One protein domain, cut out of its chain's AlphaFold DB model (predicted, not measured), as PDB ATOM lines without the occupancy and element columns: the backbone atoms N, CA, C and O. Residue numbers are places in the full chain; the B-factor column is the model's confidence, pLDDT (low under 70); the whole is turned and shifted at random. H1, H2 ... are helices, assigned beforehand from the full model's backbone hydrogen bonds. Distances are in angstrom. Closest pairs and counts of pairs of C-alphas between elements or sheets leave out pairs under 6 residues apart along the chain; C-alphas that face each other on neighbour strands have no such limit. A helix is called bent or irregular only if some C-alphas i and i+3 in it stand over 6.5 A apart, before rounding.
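This is residues 94 to 162 of the 208 residues of an uncharacterized protein of Pseudomonas sp. SGAir0191 (UniProt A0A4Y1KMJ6). Look for four short helices that cross one another rather than lie side by side: H1 packs on one side of H4, H2 on another, and H3 meets it with residues 127 to 131. A tail with no named element, residues 150 to 162, runs on from H4. The printed part has 69 residues, with H1, H2, H3 and H4 in that order and no named strand; the class is all helix. It is compact, with a radius of gyration of the C-alphas of 12.0 A and spans of 34 by 27 by 24 A.

Begin with H1, residues 94 to 105, which touches H4, residues 139 to 149, about perpendicular at 73 degrees; their closest C-alphas, of Ala 98 and Leu 139, are 5.2 A apart. Next comes H2, residues 113 to 120, apart from H1. H2 touches H4 at a steep tilt of 53 degrees, opposite ways, closest at the C-alphas of Leu 120 and Tyr 140, 6.5 A. Then H3, residues 122 to 133, is close to H2 but not clearly touching, with the C-alphas of Leu 120 and Phe 128 closest at 7.4 A. Residues 127 to 131 of H3 alone touch H4, about perpendicular at 85 degrees; the C-alphas of Phe 131 and Tyr 140 are closest, at 7.0 A. H1 and H3 are apart. Every O i to N i+4 pair is within hydrogen-bond range in H1, H2 and H4, but 5 of 8 in H3.

Find C-alpha 94 at (76.963, -33.381, 10.424); from there H1 runs 16.1 A to Ser 105. H2 spans 10.5 A from Asn 113 to Leu 120. H3 runs 16.3 A from Ala 122 to Glu 133 and is irregular: C-alphas 124 and 127 are 7.9 A apart. H4 runs 16.0 A from Leu 139 to C-alpha 149 at (90.643, -46.800, 6.974).

The two C-alphas farthest apart, of Glu 109 and Leu 162, are 34.5 A apart. The printed part has no cut, and no link is long. Confidence is under 70 at residues 135 to 137 and 159 to 162.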
ATOM      1  N   GLY A  94      76.256 -34.425   9.674       92.50
ATOM      2  CA  GLY A  94      76.963 -33.381  10.424       92.50
ATOM      3  C   GLY A  94      78.480 -33.419  10.224       92.50
ATOM      4  O   GLY A  94      79.100 -32.376  10.040       92.50
ATOM      5  N   GLU A  95      79.074 -34.615  10.190       93.69
ATOM      6  CA  GLU A  95      80.494 -34.814   9.879       93.69
ATOM      7  C   GLU A  95      80.839 -34.303   8.477       93.69
ATOM      8  O   GLU A  95      81.818 -33.574   8.297       93.69
ATOM      9  N   LEU A  96      80.009 -34.653   7.491       92.38
ATOM     10  CA  LEU A  96      80.213 -34.247   6.106       92.38
ATOM     11  C   LEU A  96      80.061 -32.730   5.936       92.38
ATOM     12  O   LEU A  96      80.898 -32.101   5.290       92.38
ATOM     13  N   LEU A  97      79.045 -32.134   6.569       94.19
ATOM     14  CA  LEU A  97      78.830 -30.688   6.559       94.19
ATOM     15  C   LEU A  97      79.991 -29.938   7.221       94.19
ATOM     16  O   LEU A  97      80.442 -28.921   6.694       94.19
ATOM     17  N   ALA A  98      80.507 -30.440   8.347       93.38
ATOM     18  CA  ALA A  98      81.659 -29.850   9.024       93.38
ATOM     19  C   ALA A  98      82.908 -29.871   8.130       93.38
ATOM     20  O   ALA A  98      83.613 -28.864   8.038       93.38
ATOM     21  N   LEU A  99      83.148 -30.981   7.420       93.56
ATOM     22  CA  LEU A  99      84.237 -31.081   6.448       93.56
ATOM     23  C   LEU A  99      84.057 -30.090   5.294       93.56
ATOM     24  O   LEU A  99      84.962 -29.306   5.019       93.56
ATOM     25  N   GLN A 100      82.885 -30.058   4.661       93.69
ATOM     26  CA  GLN A 100      82.594 -29.131   3.560       93.69
ATOM     27  C   GLN A 100      82.734 -27.662   3.975       93.69
ATOM     28  O   GLN A 100      83.295 -26.856   3.229       93.69
ATOM     29  N   THR A 101      82.266 -27.322   5.178       94.81
ATOM     30  CA  THR A 101      82.366 -25.970   5.741       94.81
ATOM     31  C   THR A 101      83.823 -25.581   5.951       94.81
ATOM     32  O   THR A 101      84.221 -24.485   5.557       94.81
ATOM     33  N   TYR A 102      84.636 -26.485   6.509       94.00
ATOM     34  CA  TYR A 102      86.066 -26.253   6.700       94.00
ATOM     35  C   TYR A 102      86.785 -26.037   5.365       94.00
ATOM     36  O   TYR A 102      87.519 -25.061   5.224       94.00
ATOM     37  N   LEU A 103      86.540 -26.898   4.374       94.31
ATOM     38  CA  LEU A 103      87.180 -26.790   3.060       94.31
ATOM     39  C   LEU A 103      86.808 -25.482   2.358       94.31
ATOM     40  O   LEU A 103      87.689 -24.756   1.906       94.31
ATOM     41  N   SER A 104      85.518 -25.141   2.343       94.81
ATOM     42  CA  SER A 104      85.020 -23.927   1.687       94.81
ATOM     43  C   SER A 104      85.534 -22.658   2.370       94.81
ATOM     44  O   SER A 104      86.009 -21.748   1.698       94.81
ATOM     45  N   SER A 105      85.502 -22.612   3.707       95.12
ATOM     46  CA  SER A 105      85.949 -21.441   4.482       95.12
ATOM     47  C   SER A 105      87.446 -21.163   4.345       95.12
ATOM     48  O   SER A 105      87.867 -20.020   4.483       95.12
ATOM     49  N   ASN A 106      88.248 -22.195   4.071       93.88
ATOM     50  CA  ASN A 106      89.699 -22.080   3.918       93.88
ATOM     51  C   ASN A 106      90.158 -22.089   2.447       93.88
ATOM     52  O   ASN A 106      91.360 -22.105   2.194       93.88
ATOM     53  N   GLY A 107      89.234 -22.100   1.475       93.12
ATOM     54  CA  GLY A 107      89.576 -22.134   0.047       93.12
ATOM     55  C   GLY A 107      90.333 -23.399  -0.378       93.12
ATOM     56  O   GLY A 107      91.182 -23.346  -1.265       93.12
ATOM     57  N   ILE A 108      90.068 -24.533   0.276       93.31
ATOM     58  CA  ILE A 108      90.768 -25.796   0.040       93.31
ATOM     59  C   ILE A 108      90.032 -26.596  -1.035       93.31
ATOM     60  O   ILE A 108      88.948 -27.126  -0.798       93.31
ATOM     61  N   GLU A 109      90.655 -26.749  -2.200       89.56
ATOM     62  CA  GLU A 109      90.087 -27.535  -3.306       89.56
ATOM     63  C   GLU A 109      90.386 -29.037  -3.209       89.56
ATOM     64  O   GLU A 109      89.631 -29.864  -3.720       89.56
ATOM     65  N   LYS A 110      91.514 -29.412  -2.591       87.69
ATOM     66  CA  LYS A 110      91.975 -30.804  -2.495       87.69
ATOM     67  C   LYS A 110      92.546 -31.073  -1.117       87.69
ATOM     68  O   LYS A 110      93.312 -30.269  -0.603       87.69
ATOM     69  N   ILE A 111      92.194 -32.226  -0.557       88.69
ATOM     70  CA  ILE A 111      92.722 -32.696   0.722       88.69
ATOM     71  C   ILE A 111      94.019 -33.464   0.465       88.69
ATOM     72  O   ILE A 111      94.047 -34.383  -0.355       88.69
ATOM     73  N   ASP A 112      95.073 -33.108   1.189       89.00
ATOM     74  CA  ASP A 112      96.345 -33.821   1.220       89.00
ATOM     75  C   ASP A 112      96.764 -34.140   2.665       89.00
ATOM     76  O   ASP A 112      96.077 -33.794   3.632       89.00
ATOM     77  N   ASN A 113      97.907 -34.814   2.824       88.38
ATOM     78  CA  ASN A 113      98.433 -35.148   4.146       88.38
ATOM     79  C   ASN A 113      98.714 -33.898   4.993       88.38
ATOM     80  O   ASN A 113      98.566 -33.963   6.209       88.38
ATOM     81  N   ALA A 114      99.099 -32.763   4.401       89.12
ATOM     82  CA  ALA A 114      99.374 -31.550   5.168       89.12
ATOM     83  C   ALA A 114      98.087 -31.005   5.800       89.12
ATOM     84  O   ALA A 114      98.058 -30.726   6.996       89.12
ATOM     85  N   ILE A 115      96.998 -30.946   5.032       91.38
ATOM     86  CA  ILE A 115      95.681 -30.519   5.522       91.38
ATOM     87  C   ILE A 115      95.168 -31.469   6.604       91.38
ATOM     88  O   ILE A 115      94.728 -31.017   7.660       91.38
ATOM     89  N   ILE A 116      95.272 -32.779   6.378       91.38
ATOM     90  CA  ILE A 116      94.896 -33.798   7.364       91.38
ATOM     91  C   ILE A 116      95.658 -33.589   8.684       91.38
ATOM     92  O   ILE A 116      95.051 -33.550   9.756       91.38
ATOM     93  N   ASN A 117      96.979 -33.403   8.611       89.38
ATOM     94  CA  ASN A 117      97.817 -33.166   9.785       89.38
ATOM     95  C   ASN A 117      97.505 -31.839  10.474       89.38
ATOM     96  O   ASN A 117      97.520 -31.788  11.701       89.38
ATOM     97  N   ASN A 118      97.185 -30.789   9.720       89.38
ATOM     98  CA  ASN A 118      96.779 -29.505  10.283       89.38
ATOM     99  C   ASN A 118      95.470 -29.624  11.067       89.38
ATOM    100  O   ASN A 118      95.355 -29.037  12.138       89.38
ATOM    101  N   ILE A 119      94.502 -30.401  10.571       90.06
ATOM    102  CA  ILE A 119      93.231 -30.634  11.269       90.06
ATOM    103  C   ILE A 119      93.460 -31.436  12.556       90.06
ATOM    104  O   ILE A 119      92.919 -31.079  13.602       90.06
ATOM    105  N   LEU A 120      94.258 -32.506  12.499       88.38
ATOM    106  CA  LEU A 120      94.476 -33.376  13.659       88.38
ATOM    107  C   LEU A 120      95.375 -32.756  14.733       88.38
ATOM    108  O   LEU A 120      95.138 -32.969  15.920       88.38
ATOM    109  N   ASN A 121      96.370 -31.961  14.338       86.06
ATOM    110  CA  ASN A 121      97.253 -31.254  15.268       86.06
ATOM    111  C   ASN A 121      96.728 -29.854  15.644       86.06
ATOM    112  O   ASN A 121      97.413 -29.101  16.342       86.06
ATOM    113  N   ALA A 122      95.523 -29.478  15.195       82.12
ATOM    114  CA  ALA A 122      94.946 -28.167  15.465       82.12
ATOM    115  C   ALA A 122      94.883 -27.866  16.972       82.12
ATOM    116  O   ALA A 122      94.687 -28.749  17.813       82.12
ATOM    117  N   ASN A 123      95.031 -26.582  17.314       79.56
ATOM    118  CA  ASN A 123      94.920 -26.074  18.685       79.56
ATOM    119  C   ASN A 123      95.845 -26.780  19.695       79.56
ATOM    120  O   ASN A 123      95.495 -26.904  20.871       79.56
ATOM    121  N   GLY A 124      96.997 -27.285  19.240       73.31
ATOM    122  CA  GLY A 124      97.945 -28.001  20.092       73.31
ATOM    123  C   GLY A 124      97.348 -29.258  20.726       73.31
ATOM    124  O   GLY A 124      97.692 -29.583  21.855       73.31
ATOM    125  N   GLY A 125      96.413 -29.939  20.056       73.19
ATOM    126  CA  GLY A 125      95.782 -31.167  20.555       73.19
ATOM    127  C   GLY A 125      94.516 -30.959  21.396       73.19
ATOM    128  O   GLY A 125      93.893 -31.941  21.793       73.19
ATOM    129  N   LYS A 126      94.058 -29.718  21.624       80.12
ATOM    130  CA  LYS A 126      92.759 -29.468  22.287       80.12
ATOM    131  C   LYS A 126      91.589 -30.104  21.538       80.12
ATOM    132  O   LYS A 126      90.707 -30.675  22.165       80.12
ATOM    133  N   SER A 127      91.629 -30.098  20.207       80.69
ATOM    134  CA  SER A 127      90.586 -30.717  19.383       80.69
ATOM    135  C   SER A 127      90.504 -32.240  19.560       80.69
ATOM    136  O   SER A 127      89.425 -32.810  19.420       80.69
ATOM    137  N   PHE A 128      91.605 -32.901  19.942       82.94
ATOM    138  CA  PHE A 128      91.577 -34.307  20.349       82.94
ATOM    139  C   PHE A 128      90.890 -34.500  21.708       82.94
ATOM    140  O   PHE A 128      90.095 -35.427  21.863       82.94
ATOM    141  N   LEU A 129      91.166 -33.627  22.683       81.75
ATOM    142  CA  LEU A 129      90.519 -33.671  24.001       81.75
ATOM    143  C   LEU A 129      89.009 -33.430  23.884       81.75
ATOM    144  O   LEU A 129      88.224 -34.222  24.397       81.75
ATOM    145  N   GLU A 130      88.603 -32.420  23.115       83.94
ATOM    146  CA  GLU A 130      87.195 -32.129  22.817       83.94
ATOM    147  C   GLU A 130      86.504 -33.308  22.122       83.94
ATOM    148  O   GLU A 130      85.374 -33.664  22.460       83.94
ATOM    149  N   PHE A 131      87.181 -33.961  21.174       84.69
ATOM    150  CA  PHE A 131      86.666 -35.170  20.531       84.69
ATOM    151  C   PHE A 131      86.492 -36.334  21.518       84.69
ATOM    152  O   PHE A 131      85.539 -37.098  21.397       84.69
ATOM    153  N   LYS A 132      87.393 -36.481  22.497       82.94
ATOM    154  CA  LYS A 132      87.313 -37.540  23.513       82.94
ATOM    155  C   LYS A 132      86.166 -37.310  24.502       82.94
ATOM    156  O   LYS A 132      85.549 -38.276  24.947       82.94
ATOM    157  N   GLU A 133      85.917 -36.057  24.869       81.94
ATOM    158  CA  GLU A 133      84.909 -35.682  25.869       81.94
ATOM    159  C   GLU A 133      83.505 -35.518  25.278       81.94
ATOM    160  O   GLU A 133      82.511 -35.729  25.973       81.94
ATOM    161  N   SER A 134      83.401 -35.169  23.996       72.38
ATOM    162  CA  SER A 134      82.119 -34.940  23.338       72.38
ATOM    163  C   SER A 134      81.606 -36.176  22.594       72.38
ATOM    164  O   SER A 134      82.343 -36.919  21.952       72.38
ATOM    165  N   SER A 135      80.285 -36.372  22.603       63.94
ATOM    166  CA  SER A 135      79.609 -37.311  21.694       63.94
ATOM    167  C   SER A 135      79.441 -36.740  20.277       63.94
ATOM    168  O   SER A 135      78.901 -37.409  19.388       63.94
ATOM    169  N   THR A 136      79.874 -35.494  20.051       61.94
ATOM    170  CA  THR A 136      79.677 -34.781  18.793       61.94
ATOM    171  C   THR A 136      80.654 -35.247  17.727       61.94
ATOM    172  O   THR A 136      81.871 -35.106  17.826       61.94
ATOM    173  N   ARG A 137      80.086 -35.778  16.648       69.75
ATOM    174  CA  ARG A 137      80.806 -36.215  15.457       69.75
ATOM    175  C   ARG A 137      81.007 -35.018  14.521       69.75
ATOM    176  O   ARG A 137      80.100 -34.675  13.769       69.75
ATOM    177  N   GLY A 138      82.158 -34.355  14.625       85.88
ATOM    178  CA  GLY A 138      82.519 -33.177  13.822       85.88
ATOM    179  C   GLY A 138      83.665 -33.423  12.835       85.88
ATOM    180  O   GLY A 138      83.973 -34.565  12.489       85.88
ATOM    181  N   LEU A 139      84.338 -32.343  12.421       91.12
ATOM    182  CA  LEU A 139      85.468 -32.368  11.480       91.12
ATOM    183  C   LEU A 139      86.576 -33.350  11.899       91.12
ATOM    184  O   LEU A 139      87.065 -34.128  11.084       91.12
ATOM    185  N   TYR A 140      86.948 -33.338  13.181       91.38
ATOM    186  CA  TYR A 140      87.997 -34.212  13.708       91.38
ATOM    187  C   TYR A 140      87.638 -35.700  13.549       91.38
ATOM    188  O   TYR A 140      88.465 -36.507  13.132       91.38
ATOM    189  N   SER A 141      86.377 -36.056  13.820       91.38
ATOM    190  CA  SER A 141      85.879 -37.436  13.773       91.38
ATOM    191  C   SER A 141      85.960 -38.032  12.366       91.38
ATOM    192  O   SER A 141      86.474 -39.137  12.193       91.38
ATOM    193  N   ILE A 142      85.497 -37.297  11.348       92.50
ATOM    194  CA  ILE A 142      85.541 -37.782   9.961       92.50
ATOM    195  C   ILE A 142      86.974 -37.925   9.458       92.50
ATOM    196  O   ILE A 142      87.305 -38.963   8.896       92.50
ATOM    197  N   VAL A 143      87.847 -36.954   9.741       92.62
ATOM    198  CA  VAL A 143      89.263 -37.028   9.355       92.62
ATOM    199  C   VAL A 143      89.950 -38.225  10.010       92.62
ATOM    200  O   VAL A 143      90.622 -38.995   9.324       92.62
ATOM    201  N   LEU A 144      89.729 -38.440  11.310       90.50
ATOM    202  CA  LEU A 144      90.304 -39.574  12.027       90.50
ATOM    203  C   LEU A 144      89.823 -40.916  11.453       90.50
ATOM    204  O   LEU A 144      90.643 -41.787  11.163       90.50
ATOM    205  N   LYS A 145      88.511 -41.081  11.232       90.81
ATOM    206  CA  LYS A 145      87.947 -42.293  10.610       90.81
ATOM    207  C   LYS A 145      88.549 -42.560   9.235       90.81
ATOM    208  O   LYS A 145      88.865 -43.708   8.921       90.81
ATOM    209  N   THR A 146      88.715 -41.514   8.427       91.50
ATOM    210  CA  THR A 146      89.297 -41.629   7.090       91.50
ATOM    211  C   THR A 146      90.737 -42.132   7.152       91.50
ATOM    212  O   THR A 146      91.057 -43.081   6.444       91.50
ATOM    213  N   ILE A 147      91.586 -41.586   8.027       90.69
ATOM    214  CA  ILE A 147      92.982 -42.045   8.161       90.69
ATOM    215  C   ILE A 147      93.057 -43.494   8.641       90.69
ATOM    216  O   ILE A 147      93.831 -44.278   8.099       90.69
ATOM    217  N   LEU A 148      92.224 -43.881   9.612       89.19
ATOM    218  CA  LEU A 148      92.223 -45.251  10.140       89.19
ATOM    219  C   LEU A 148      91.849 -46.299   9.080       89.19
ATOM    220  O   LEU A 148      92.264 -47.453   9.179       89.19
ATOM    221  N   LYS A 149      91.067 -45.914   8.068       89.88
ATOM    222  CA  LYS A 149      90.643 -46.800   6.974       89.88
ATOM    223  C   LYS A 149      91.481 -46.633   5.705       89.88
ATOM    224  O   LYS A 149      91.452 -47.523   4.860       89.88
ATOM    225  N   LEU A 150      92.230 -45.545   5.538       87.94
ATOM    226  CA  LEU A 150      93.048 -45.278   4.351       87.94
ATOM    227  C   LEU A 150      94.536 -45.222   4.739       87.94
ATOM    228  O   LEU A 150      95.050 -44.145   5.032       87.94
ATOM    229  N   PRO A 151      95.255 -46.362   4.709       75.31
ATOM    230  CA  PRO A 151      96.606 -46.476   5.270       75.31
ATOM    231  C   PRO A 151      97.679 -45.665   4.525       75.31
ATOM    232  O   PRO A 151      98.789 -45.513   5.022       75.31
ATOM    233  N   PHE A 152      97.367 -45.136   3.339       82.25
ATOM    234  CA  PHE A 152      98.258 -44.242   2.596       82.25
ATOM    235  C   PHE A 152      98.231 -42.794   3.113       82.25
ATOM    236  O   PHE A 152      99.083 -41.991   2.722       82.25
ATOM    237  N   LEU A 153      97.263 -42.442   3.968       85.19
ATOM    238  CA  LEU A 153      97.242 -41.158   4.655       85.19
ATOM    239  C   LEU A 153      98.210 -41.204   5.834       85.19
ATOM    240  O   LEU A 153      98.116 -42.069   6.704       85.19
ATOM    241  N   ILE A 154      99.147 -40.262   5.857       83.31
ATOM    242  CA  ILE A 154     100.212 -40.235   6.860       83.31
ATOM    243  C   ILE A 154      99.863 -39.185   7.905       83.31
ATOM    244  O   ILE A 154      99.849 -37.989   7.610       83.31
ATOM    245  N   TYR A 155      99.620 -39.642   9.132       82.44
ATOM    246  CA  TYR A 155      99.566 -38.777  10.302       82.44
ATOM    247  C   TYR A 155     100.965 -38.642  10.911       82.44
ATOM    248  O   TYR A 155     101.617 -39.631  11.240       82.44
ATOM    249  N   THR A 156     101.420 -37.406  11.054       83.25
ATOM    250  CA  THR A 156     102.651 -37.012  11.726       83.25
ATOM    251  C   THR A 156     102.240 -36.193  12.949       83.25
ATOM    252  O   THR A 156     101.897 -35.014  12.807       83.25
ATOM    253  N   PRO A 157     102.218 -36.810  14.144       75.19
ATOM    254  CA  PRO A 157     101.926 -36.090  15.371       75.19
ATOM    255  C   PRO A 157     102.929 -34.951  15.536       75.19
ATOM    256  O   PRO A 157     104.136 -35.160  15.402       75.19
ATOM    257  N   GLN A 158     102.443 -33.751  15.837       73.06
ATOM    258  CA  GLN A 158     103.325 -32.709  16.338       73.06
ATOM    259  C   GLN A 158     103.594 -32.992  17.809       73.06
ATOM    260  O   GLN A 158     102.666 -33.052  18.617       73.06
ATOM    261  N   GLU A 159     104.867 -33.178  18.157       65.00
ATOM    262  CA  GLU A 159     105.276 -33.207  19.555       65.00
ATOM    263  C   GLU A 159     104.809 -31.905  20.205       65.00
ATOM    264  O   GLU A 159     105.219 -30.807  19.812       65.00
ATOM    265  N   GLN A 160     103.922 -32.020  21.196       63.06
ATOM    266  CA  GLN A 160     103.703 -30.906  22.100       63.06
ATOM    267  C   GLN A 160     105.060 -30.618  22.725       63.06
ATOM    268  O   GLN A 160     105.632 -31.476  23.397       63.06
ATOM    269  N   LYS A 161     105.594 -29.420  22.472       62.81
ATOM    270  CA  LYS A 161     106.745 -28.931  23.220       62.81
ATOM    271  C   LYS A 161     106.308 -28.894  24.675       62.81
ATOM    272  O   LYS A 161     105.580 -27.984  25.068       62.81
ATOM    273  N   LEU A 162     106.699 -29.914  25.435       63.72
ATOM    274  CA  LEU A 162     106.583 -29.894  26.880       63.72
ATOM    275  C   LEU A 162     107.314 -28.635  27.318       63.72
ATOM    276  O   LEU A 162     108.495 -28.449  27.003       63.72
TER     277      LEU A 162